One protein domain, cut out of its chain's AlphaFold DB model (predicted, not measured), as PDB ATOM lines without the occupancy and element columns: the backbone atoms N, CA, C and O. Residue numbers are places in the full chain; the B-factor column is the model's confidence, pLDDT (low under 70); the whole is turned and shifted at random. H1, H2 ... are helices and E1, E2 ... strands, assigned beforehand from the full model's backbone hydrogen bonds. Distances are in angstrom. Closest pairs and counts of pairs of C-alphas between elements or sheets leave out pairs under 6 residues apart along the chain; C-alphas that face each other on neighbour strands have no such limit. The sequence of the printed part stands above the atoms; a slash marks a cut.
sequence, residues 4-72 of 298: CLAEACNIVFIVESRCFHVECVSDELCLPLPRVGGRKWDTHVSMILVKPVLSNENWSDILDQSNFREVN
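Overview. This is residues 4 to 72 of the 298 residues of the protein "uncharacterized protein LOC112057466" of Bicyclus anynana (UniProt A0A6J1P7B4). A small antiparallel sheet of three strands, E1, E2 and E3, has a single helix, H1, that leads away from it and is not packed on it, while a wide loop of 22 residues, 23 to 44, swings out from one edge strand, E2, and comes back to the other, E3. Residues 33 to 42 of that loop and residues 67 to 72 of H1 stick out from the body. The printed part has 69 residues, with three named strands and one named helix in the order E1, E2, E3, H1; the sheet runs E2, E1, E3, and the class is mixed, helices and strands, with under half of the residues, 29, in named elements. The whole is flat, spanning 37 by 35 by 17 A, and only just loose, close to compact, with a radius of gyration of the C-alphas of 13.3 A.

Arrangement. After residues 4 to 10, which hold no named element, E1, residues 11 to 15, is the inner strand of the sheet. A tight link of 2 residues joins it to E2, residues 18 to 22, an edge strand, and the two form a hairpin. They are antiparallel at 155 degrees, with N 20 and O 13 at 2.8 A and N 15 and O 18 at 2.9 A, within hydrogen-bond range. The long link then reaches E3, residues 45 to 49, the other edge strand, which is apart from E2. E3 is antiparallel to E1 at 171 degrees; the C-alphas of Phe 13 and Met 47 face each other at 4.6 A, and N 14 and O 46 are within hydrogen-bond range at 2.8 A. A short link of 9 residues leads to H1, residues 59 to 72, which is not on the sheet. The closest C-alphas of E3 and H1 are those of Leu 49 and Trp 59, 7.3 A apart, the one such pair within 8 A. H1 is apart from E1 and from E2. In H1 every O i to N i+4 pair is within hydrogen-bond range.

Along the chain. E1, from Ile 11 to Val 15, starts at C-alpha 11 (-4.785, -33.007, 15.304) and is 13.2 A long. E2, from Arg 18 to Val 22, is 12.8 A long, and E3, from Val 45 to Leu 49, is 13.5 A long, ending at C-alpha 49 (-2.767, -35.484, 11.876). H1, from Trp 59 to Asn 72, is 20.2 A long and ends at C-alpha 72 (21.181, -34.259, 10.803).

Size, cuts and confidence. The two C-alphas farthest apart are those of Ser 17 and Asn 72, at 36.9 A. The printed part has no cut, and its long link is that from E2 to E3. The mean pLDDT of the printed part is 80.7, and residues 36 to 41 and 66 to 72 are under 70.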
ATOM      1  N   CYS A   4     -12.369 -33.108  11.696       86.44
ATOM      2  CA  CYS A   4     -12.357 -32.816  10.258       86.44
ATOM      3  C   CYS A   4     -13.283 -31.665   9.832       86.44
ATOM      4  O   CYS A   4     -13.095 -31.109   8.756       86.44
ATOM      5  N   LEU A   5     -14.276 -31.316  10.657       88.12
ATOM      6  CA  LEU A   5     -15.215 -30.224  10.387       88.12
ATOM      7  C   LEU A   5     -14.860 -28.939  11.143       88.12
ATOM      8  O   LEU A   5     -15.414 -27.888  10.844       88.12
ATOM      9  N   ALA A   6     -13.988 -29.015  12.149       87.19
ATOM     10  CA  ALA A   6     -13.660 -27.878  12.996       87.19
ATOM     11  C   ALA A   6     -12.492 -27.085  12.398       87.19
ATOM     12  O   ALA A   6     -11.441 -27.648  12.088       87.19
ATOM     13  N   GLU A   7     -12.648 -25.768  12.257       84.25
ATOM     14  CA  GLU A   7     -11.620 -24.897  11.669       84.25
ATOM     15  C   GLU A   7     -10.337 -24.836  12.507       84.25
ATOM     16  O   GLU A   7      -9.250 -24.929  11.944       84.25
ATOM     17  N   ALA A   8     -10.465 -24.823  13.830       86.25
ATOM     18  CA  ALA A   8      -9.347 -24.765  14.770       86.25
ATOM     19  C   ALA A   8      -8.764 -26.143  15.156       86.25
ATOM     20  O   ALA A   8      -7.929 -26.235  16.044       86.25
ATOM     21  N   CYS A   9      -9.225 -27.247  14.557       92.12
ATOM     22  CA  CYS A   9      -8.758 -28.582  14.942       92.12
ATOM     23  C   CYS A   9      -7.722 -29.121  13.956       92.12
ATOM     24  O   CYS A   9      -8.061 -29.463  12.823       92.12
ATOM     25  N   ASN A  10      -6.467 -29.217  14.391       91.56
ATOM     26  CA  ASN A  10      -5.351 -29.642  13.546       91.56
ATOM     27  C   ASN A  10      -5.021 -31.122  13.730       91.56
ATOM     28  O   ASN A  10      -4.748 -31.822  12.751       91.56
ATOM     29  N   ILE A  11      -5.085 -31.613  14.970       93.25
ATOM     30  CA  ILE A  11      -4.785 -33.007  15.304       93.25
ATOM     31  C   ILE A  11      -5.847 -33.591  16.241       93.25
ATOM     32  O   ILE A  11      -6.491 -32.892  17.029       93.25
ATOM     33  N   VAL A  12      -6.010 -34.911  16.165       94.25
ATOM     34  CA  VAL A  12      -6.801 -35.689  17.120       94.25
ATOM     35  C   VAL A  12      -5.860 -36.564  17.920       94.25
ATOM     36  O   VAL A  12      -5.134 -37.383  17.357       94.25
ATOM     37  N   PHE A  13      -5.910 -36.421  19.240       91.94
ATOM     38  CA  PHE A  13      -5.176 -37.279  20.155       91.94
ATOM     39  C   PHE A  13      -6.149 -38.212  20.868       91.94
ATOM     40  O   PHE A  13      -7.133 -37.769  21.456       91.94
ATOM     41  N   ILE A  14      -5.908 -39.514  20.785       91.00
ATOM     42  CA  ILE A  14      -6.780 -40.550  21.333       91.00
ATOM     43  C   ILE A  14      -6.011 -41.278  22.423       91.00
ATOM     44  O   ILE A  14      -4.943 -41.832  22.167       91.00
ATOM     45  N   VAL A  15      -6.571 -41.293  23.630       90.75
ATOM     46  CA  VAL A  15      -6.056 -42.060  24.766       90.75
ATOM     47  C   VAL A  15      -7.158 -43.001  25.218       90.75
ATOM     48  O   VAL A  15      -8.209 -42.553  25.678       90.75
ATOM     49  N   GLU A  16      -6.920 -44.302  25.073       88.50
ATOM     50  CA  GLU A  16      -7.902 -45.358  25.323       88.50
ATOM     51  C   GLU A  16      -9.182 -45.142  24.496       88.50
ATOM     52  O   GLU A  16      -9.199 -45.399  23.295       88.50
ATOM     53  N   SER A  17     -10.254 -44.650  25.124       87.50
ATOM     54  CA  SER A  17     -11.540 -44.336  24.495       87.50
ATOM     55  C   SER A  17     -11.868 -42.839  24.490       87.50
ATOM     56  O   SER A  17     -12.992 -42.460  24.154       87.50
ATOM     57  N   ARG A  18     -10.940 -41.980  24.927       90.19
ATOM     58  CA  ARG A  18     -11.118 -40.525  24.983       90.19
ATOM     59  C   ARG A  18     -10.430 -39.869  23.793       90.19
ATOM     60  O   ARG A  18      -9.241 -40.082  23.574       90.19
ATOM     61  N   CYS A  19     -11.184 -39.053  23.062       90.94
ATOM     62  CA  CYS A  19     -10.681 -38.252  21.950       90.94
ATOM     63  C   CYS A  19     -10.523 -36.795  22.382       90.94
ATOM     64  O   CYS A  19     -11.474 -36.177  22.861       90.94
ATOM     65  N   PHE A  20      -9.339 -36.249  22.149       91.56
ATOM     66  CA  PHE A  20      -8.986 -34.860  22.378       91.56
ATOM     67  C   PHE A  20      -8.795 -34.168  21.033       91.56
ATOM     68  O   PHE A  20      -8.148 -34.697  20.130       91.56
ATOM     69  N   HIS A  21      -9.397 -32.992  20.906       92.88
ATOM     70  CA  HIS A  21      -9.198 -32.103  19.772       92.88
ATOM     71  C   HIS A  21      -8.117 -31.112  20.159       92.88
ATOM     72  O   HIS A  21      -8.225 -30.493  21.217       92.88
ATOM     73  N   VAL A  22      -7.098 -30.978  19.323       91.38
ATOM     74  CA  VAL A  22      -5.963 -30.112  19.618       91.38
ATOM     75  C   VAL A  22      -5.819 -29.096  18.494       91.38
ATOM     76  O   VAL A  22      -5.816 -29.439  17.306       91.38
ATOM     77  N   GLU A  23      -5.735 -27.841  18.915       92.00
ATOM     78  CA  GLU A  23      -5.393 -26.693  18.090       92.00
ATOM     79  C   GLU A  23      -3.888 -26.469  18.185       92.00
ATOM     80  O   GLU A  23      -3.316 -26.435  19.277       92.00
ATOM     81  N   CYS A  24      -3.248 -26.375  17.029       89.69
ATOM     82  CA  CYS A  24      -1.808 -26.267  16.916       89.69
ATOM     83  C   CYS A  24      -1.413 -24.818  16.684       89.69
ATOM     84  O   CYS A  24      -1.955 -24.140  15.816       89.69
ATOM     85  N   VAL A  25      -0.418 -24.368  17.439       85.19
ATOM     86  CA  VAL A  25       0.195 -23.049  17.252       85.19
ATOM     87  C   VAL A  25       1.073 -23.032  16.001       85.19
ATOM     88  O   VAL A  25       1.067 -22.067  15.243       85.19
ATOM     89  N   SER A  26       1.821 -24.109  15.777       84.25
ATOM     90  CA  SER A  26       2.653 -24.318  14.598       84.25
ATOM     91  C   SER A  26       2.646 -25.796  14.219       84.25
ATOM     92  O   SER A  26       2.387 -26.663  15.060       84.25
ATOM     93  N   ASP A  27       2.935 -26.089  12.952       85.31
ATOM     94  CA  ASP A  27       3.015 -27.467  12.472       85.31
ATOM     95  C   ASP A  27       4.133 -28.251  13.171       85.31
ATOM     96  O   ASP A  27       3.931 -29.405  13.543       85.31
ATOM     97  N   GLU A  28       5.274 -27.602  13.441       83.06
ATOM     98  CA  GLU A  28       6.435 -28.212  14.106       83.06
ATOM     99  C   GLU A  28       6.108 -28.711  15.524       83.06
ATOM    100  O   GLU A  28       6.581 -29.773  15.925       83.06
ATOM    101  N   LEU A  29       5.273 -27.984  16.275       82.56
ATOM    102  CA  LEU A  29       4.894 -28.350  17.647       82.56
ATOM    103  C   LEU A  29       3.864 -29.479  17.721       82.56
ATOM    104  O   LEU A  29       3.670 -30.068  18.783       82.56
ATOM    105  N   CYS A  30       3.202 -29.777  16.608       89.81
ATOM    106  CA  CYS A  30       2.202 -30.835  16.531       89.81
ATOM    107  C   CYS A  30       2.709 -32.113  15.876       89.81
ATOM    108  O   CYS A  30       1.941 -33.062  15.693       89.81
ATOM    109  N   LEU A  31       4.005 -32.159  15.570       87.31
ATOM    110  CA  LEU A  31       4.656 -33.375  15.131       87.31
ATOM    111  C   LEU A  31       4.765 -34.383  16.284       87.31
ATOM    112  O   LEU A  31       5.033 -34.012  17.431       87.31
ATOM    113  N   PRO A  32       4.561 -35.680  15.999       83.75
ATOM    114  CA  PRO A  32       4.738 -36.717  16.997       83.75
ATOM    115  C   PRO A  32       6.217 -36.817  17.376       83.75
ATOM    116  O   PRO A  32       7.065 -37.063  16.525       83.75
ATOM    117  N   LEU A  33       6.516 -36.679  18.667       81.31
ATOM    118  CA  LEU A  33       7.874 -36.847  19.176       81.31
ATOM    119  C   LEU A  33       8.103 -38.291  19.649       81.31
ATOM    120  O   LEU A  33       7.276 -38.831  20.401       81.31
ATOM    121  N   PRO A  34       9.220 -38.931  19.259       74.12
ATOM    122  CA  PRO A  34       9.583 -40.232  19.793       74.12
ATOM    123  C   PRO A  34       9.879 -40.113  21.291       74.12
ATOM    124  O   PRO A  34      10.565 -39.204  21.759       74.12
ATOM    125  N   ARG A  35       9.355 -41.055  22.078       71.81
ATOM    126  CA  ARG A  35       9.592 -41.062  23.521       71.81
ATOM    127  C   ARG A  35      11.004 -41.556  23.812       71.81
ATOM    128  O   ARG A  35      11.320 -42.716  23.553       71.81
ATOM    129  N   VAL A  36      11.817 -40.700  24.417       69.06
ATOM    130  CA  VAL A  36      13.153 -41.069  24.888       69.06
ATOM    131  C   VAL A  36      13.008 -41.930  26.148       69.06
ATOM    132  O   VAL A  36      12.384 -41.526  27.131       69.06
ATOM    133  N   GLY A  37      13.527 -43.156  26.098       65.38
ATOM    134  CA  GLY A  37      13.393 -44.159  27.156       65.38
ATOM    135  C   GLY A  37      12.367 -45.239  26.808       65.38
ATOM    136  O   GLY A  37      11.175 -44.975  26.680       65.38
ATOM    137  N   GLY A  38      12.833 -46.487  26.697       59.62
ATOM    138  CA  GLY A  38      12.097 -47.653  26.176       59.62
ATOM    139  C   GLY A  38      10.865 -48.129  26.962       59.62
ATOM    140  O   GLY A  38      10.445 -49.277  26.809       59.62
ATOM    141  N   ARG A  39      10.264 -47.285  27.810       67.12
ATOM    142  CA  ARG A  39       8.971 -47.561  28.437       67.12
ATOM    143  C   ARG A  39       7.864 -47.337  27.416       67.12
ATOM    144  O   ARG A  39       7.526 -46.197  27.085       67.12
ATOM    145  N   LYS A  40       7.304 -48.449  26.941       69.00
ATOM    146  CA  LYS A  40       6.102 -48.471  26.107       69.00
ATOM    147  C   LYS A  40       4.943 -47.821  26.862       69.00
ATOM    148  O   LYS A  40       4.924 -47.809  28.090       69.00
ATOM    149  N   TRP A  41       3.997 -47.264  26.119       69.38
ATOM    150  CA  TRP A  41       2.745 -46.824  26.714       69.38
ATOM    151  C   TRP A  41       1.998 -48.048  27.247       69.38
ATOM    152  O   TRP A  41       1.760 -48.993  26.497       69.38
ATOM    153  N   ASP A  42       1.632 -48.016  28.527       73.50
ATOM    154  CA  ASP A  42       0.779 -49.045  29.136       73.50
ATOM    155  C   ASP A  42      -0.665 -48.966  28.601       73.50
ATOM    156  O   ASP A  42      -1.439 -49.914  28.713       73.50
ATOM    157  N   THR A  43      -1.020 -47.840  27.976       80.75
ATOM    158  CA  THR A  43      -2.338 -47.546  27.411       80.75
ATOM    159  C   THR A  43      -2.265 -47.359  25.900       80.75
ATOM    160  O   THR A  43      -1.297 -46.808  25.373       80.75
ATOM    161  N   HIS A  44      -3.325 -47.736  25.188       84.06
ATOM    162  CA  HIS A  44      -3.430 -47.452  23.760       84.06
ATOM    163  C   HIS A  44      -3.525 -45.945  23.522       84.06
ATOM    164  O   HIS A  44      -4.504 -45.310  23.912       84.06
ATOM    165  N   VAL A  45      -2.504 -45.392  22.871       88.12
ATOM    166  CA  VAL A  45      -2.493 -44.010  22.397       88.12
ATOM    167  C   VAL A  45      -2.390 -43.974  20.885       88.12
ATOM    168  O   VAL A  45      -1.735 -44.813  20.265       88.12
ATOM    169  N   SER A  46      -3.073 -43.023  20.269       89.00
ATOM    170  CA  SER A  46      -3.010 -42.796  18.829       89.00
ATOM    171  C   SER A  46      -3.127 -41.309  18.551       89.00
ATOM    172  O   SER A  46      -3.936 -40.618  19.163       89.00
ATOM    173  N   MET A  47      -2.317 -40.818  17.625       89.56
ATOM    174  CA  MET A  47      -2.362 -39.442  17.151       89.56
ATOM    175  C   MET A  47      -2.710 -39.467  15.666       89.56
ATOM    176  O   MET A  47      -2.159 -40.271  14.916       89.56
ATOM    177  N   ILE A  48      -3.642 -38.613  15.256       90.50
ATOM    178  CA  ILE A  48      -4.069 -38.466  13.866       90.50
ATOM    179  C   ILE A  48      -3.849 -37.011  13.475       90.50
ATOM    180  O   ILE A  48      -4.468 -36.111  14.048       90.50
ATOM    181  N   LEU A  49      -2.982 -36.791  12.490       91.00
ATOM    182  CA  LEU A  49      -2.767 -35.484  11.876       91.00
ATOM    183  C   LEU A  49      -3.907 -35.230  10.881       91.00
ATOM    184  O   LEU A  49      -4.094 -36.007   9.947       91.00
ATOM    185  N   VAL A  50      -4.714 -34.191  11.111       90.69
ATOM    186  CA  VAL A  50      -5.922 -33.916  10.309       90.69
ATOM    187  C   VAL A  50      -5.642 -32.850   9.263       90.69
ATOM    188  O   VAL A  50      -5.897 -33.070   8.081       90.69
ATOM    189  N   LYS A  51      -5.117 -31.700   9.691       90.25
ATOM    190  CA  LYS A  51      -4.741 -30.604   8.793       90.25
ATOM    191  C   LYS A  51      -3.634 -29.735   9.391       90.25
ATOM    192  O   LYS A  51      -3.603 -29.588  10.615       90.25
ATOM    193  N   PRO A  52      -2.741 -29.197   8.553       89.19
ATOM    194  CA  PRO A  52      -1.700 -28.299   9.015       89.19
ATOM    195  C   PRO A  52      -2.287 -26.975   9.512       89.19
ATOM    196  O   PRO A  52      -3.446 -26.644   9.237       89.19
ATOM    197  N   VAL A  53      -1.494 -26.242  10.284       87.69
ATOM    198  CA  VAL A  53      -1.788 -24.879  10.740       87.69
ATOM    199  C   VAL A  53      -1.827 -23.945   9.539       87.69
ATOM    200  O   VAL A  53      -2.729 -23.117   9.418       87.69
ATOM    201  N   LEU A  54      -0.888 -24.123   8.609       80.25
ATOM    202  CA  LEU A  54      -0.865 -23.393   7.352       80.25
ATOM    203  C   LEU A  54      -1.639 -24.157   6.268       80.25
ATOM    204  O   LEU A  54      -1.286 -25.266   5.877       80.25
ATOM    205  N   SER A  55      -2.701 -23.546   5.736       75.25
ATOM    206  CA  SER A  55      -3.625 -24.171   4.770       75.25
ATOM    207  C   SER A  55      -2.999 -24.551   3.424       75.25
ATOM    208  O   SER A  55      -3.631 -25.210   2.604       75.25
ATOM    209  N   ASN A  56      -1.796 -24.059   3.161       76.56
ATOM    210  CA  ASN A  56      -1.048 -24.249   1.930       76.56
ATOM    211  C   ASN A  56      -0.019 -25.390   2.011       76.56
ATOM    212  O   ASN A  56       0.653 -25.658   1.014       76.56
ATOM    213  N   GLU A  57       0.115 -26.035   3.168       75.56
ATOM    214  CA  GLU A  57       1.048 -27.134   3.384       75.56
ATOM    215  C   GLU A  57       0.320 -28.481   3.437       75.56
ATOM    216  O   GLU A  57      -0.909 -28.570   3.522       75.56
ATOM    217  N   ASN A  58       1.095 -29.560   3.358       84.88
ATOM    218  CA  ASN A  58       0.609 -30.918   3.521       84.88
ATOM    219  C   ASN A  58       1.446 -31.628   4.584       84.88
ATOM    220  O   ASN A  58       2.670 -31.520   4.583       84.88
ATOM    221  N   TRP A  59       0.799 -32.406   5.457       82.62
ATOM    222  CA  TRP A  59       1.506 -33.167   6.489       82.62
ATOM    223  C   TRP A  59       2.564 -34.119   5.920       82.62
ATOM    224  O   TRP A  59       3.555 -34.359   6.595       82.62
ATOM    225  N   SER A  60       2.404 -34.619   4.689       80.25
ATOM    226  CA  SER A  60       3.401 -35.482   4.039       80.25
ATOM    227  C   SER A  60       4.733 -34.748   3.848       80.25
ATOM    228  O   SER A  60       5.768 -35.225   4.302       80.25
ATOM    229  N   ASP A  61       4.689 -33.538   3.279       79.31
ATOM    230  CA  ASP A  61       5.886 -32.728   3.026       79.31
ATOM    231  C   ASP A  61       6.557 -32.278   4.336       79.31
ATOM    232  O   ASP A  61       7.784 -32.201   4.427       79.31
ATOM    233  N   ILE A  62       5.753 -31.988   5.366       78.75
ATOM    234  CA  ILE A  62       6.234 -31.579   6.693       78.75
ATOM    235  C   ILE A  62       6.925 -32.759   7.397       78.75
ATOM    236  O   ILE A  62       8.009 -32.596   7.962       78.75
ATOM    237  N   LEU A  63       6.330 -33.956   7.339       81.81
ATOM    238  CA  LEU A  63       6.900 -35.164   7.940       81.81
ATOM    239  C   LEU A  63       8.227 -35.546   7.276       81.81
ATOM    240  O   LEU A  63       9.198 -35.818   7.983       81.81
ATOM    241  N   ASP A  64       8.315 -35.477   5.948       76.81
ATOM    242  CA  ASP A  64       9.554 -35.758   5.214       76.81
ATOM    243  C   ASP A  64      10.693 -34.800   5.605       76.81
ATOM    244  O   ASP A  64      11.832 -35.226   5.820       76.81
ATOM    245  N   GLN A  65      10.388 -33.511   5.789       71.94
ATOM    246  CA  GLN A  65      11.361 -32.521   6.266       71.94
ATOM    247  C   GLN A  65      11.791 -32.766   7.717       71.94
ATOM    248  O   GLN A  65      12.967 -32.593   8.051       71.94
ATOM    249  N   SER A  66      10.862 -33.172   8.586       66.50
ATOM    250  CA  SER A  66      11.159 -33.448   9.997       66.50
ATOM    251  C   SER A  66      12.068 -34.668  10.175       66.50
ATOM    252  O   SER A  66      13.069 -34.581  10.885       66.50
ATOM    253  N   ASN A  67      11.815 -35.746   9.426       62.22
ATOM    254  CA  ASN A  67      12.659 -36.941   9.417       62.22
ATOM    255  C   ASN A  67      14.090 -36.616   8.959       62.22
ATOM    256  O   ASN A  67      15.060 -37.143   9.498       62.22
ATOM    257  N   PHE A  68      14.245 -35.703   7.995       53.91
ATOM    258  CA  PHE A  68      15.562 -35.260   7.533       53.91
ATOM    259  C   PHE A  68      16.309 -34.411   8.579       53.91
ATOM    260  O   PHE A  68      17.533 -34.499   8.689       53.91
ATOM    261  N   ARG A  69      15.589 -33.611   9.381       53.28
ATOM    262  CA  ARG A  69      16.175 -32.860  10.506       53.28
ATOM    263  C   ARG A  69      16.654 -33.776  11.633       53.28
ATOM    264  O   ARG A  69      17.712 -33.501  12.192       53.28
ATOM    265  N   GLU A  70      15.940 -34.861  11.939       52.78
ATOM    266  CA  GLU A  70      16.378 -35.831  12.956       52.78
ATOM    267  C   GLU A  70      17.681 -36.542  12.559       52.78
ATOM    268  O   GLU A  70      18.563 -36.720  13.396       52.78
ATOM    269  N   VAL A  71      17.865 -36.872  11.273       47.66
ATOM    270  CA  VAL A  71      19.102 -37.507  10.779       47.66
ATOM    271  C   VAL A  71      20.310 -36.564  10.871       47.66
ATOM    272  O   VAL A  71      21.413 -37.014  11.173       47.66
ATOM    273  N   ASN A  72      20.110 -35.256  10.692       41.28
ATOM    274  CA  ASN A  72      21.181 -34.259  10.803       41.28
ATOM    275  C   ASN A  72      21.454 -33.786  12.244       41.28
ATOM    276  O   ASN A  72      22.425 -33.064  12.457       41.28
TER     277      ASN A  72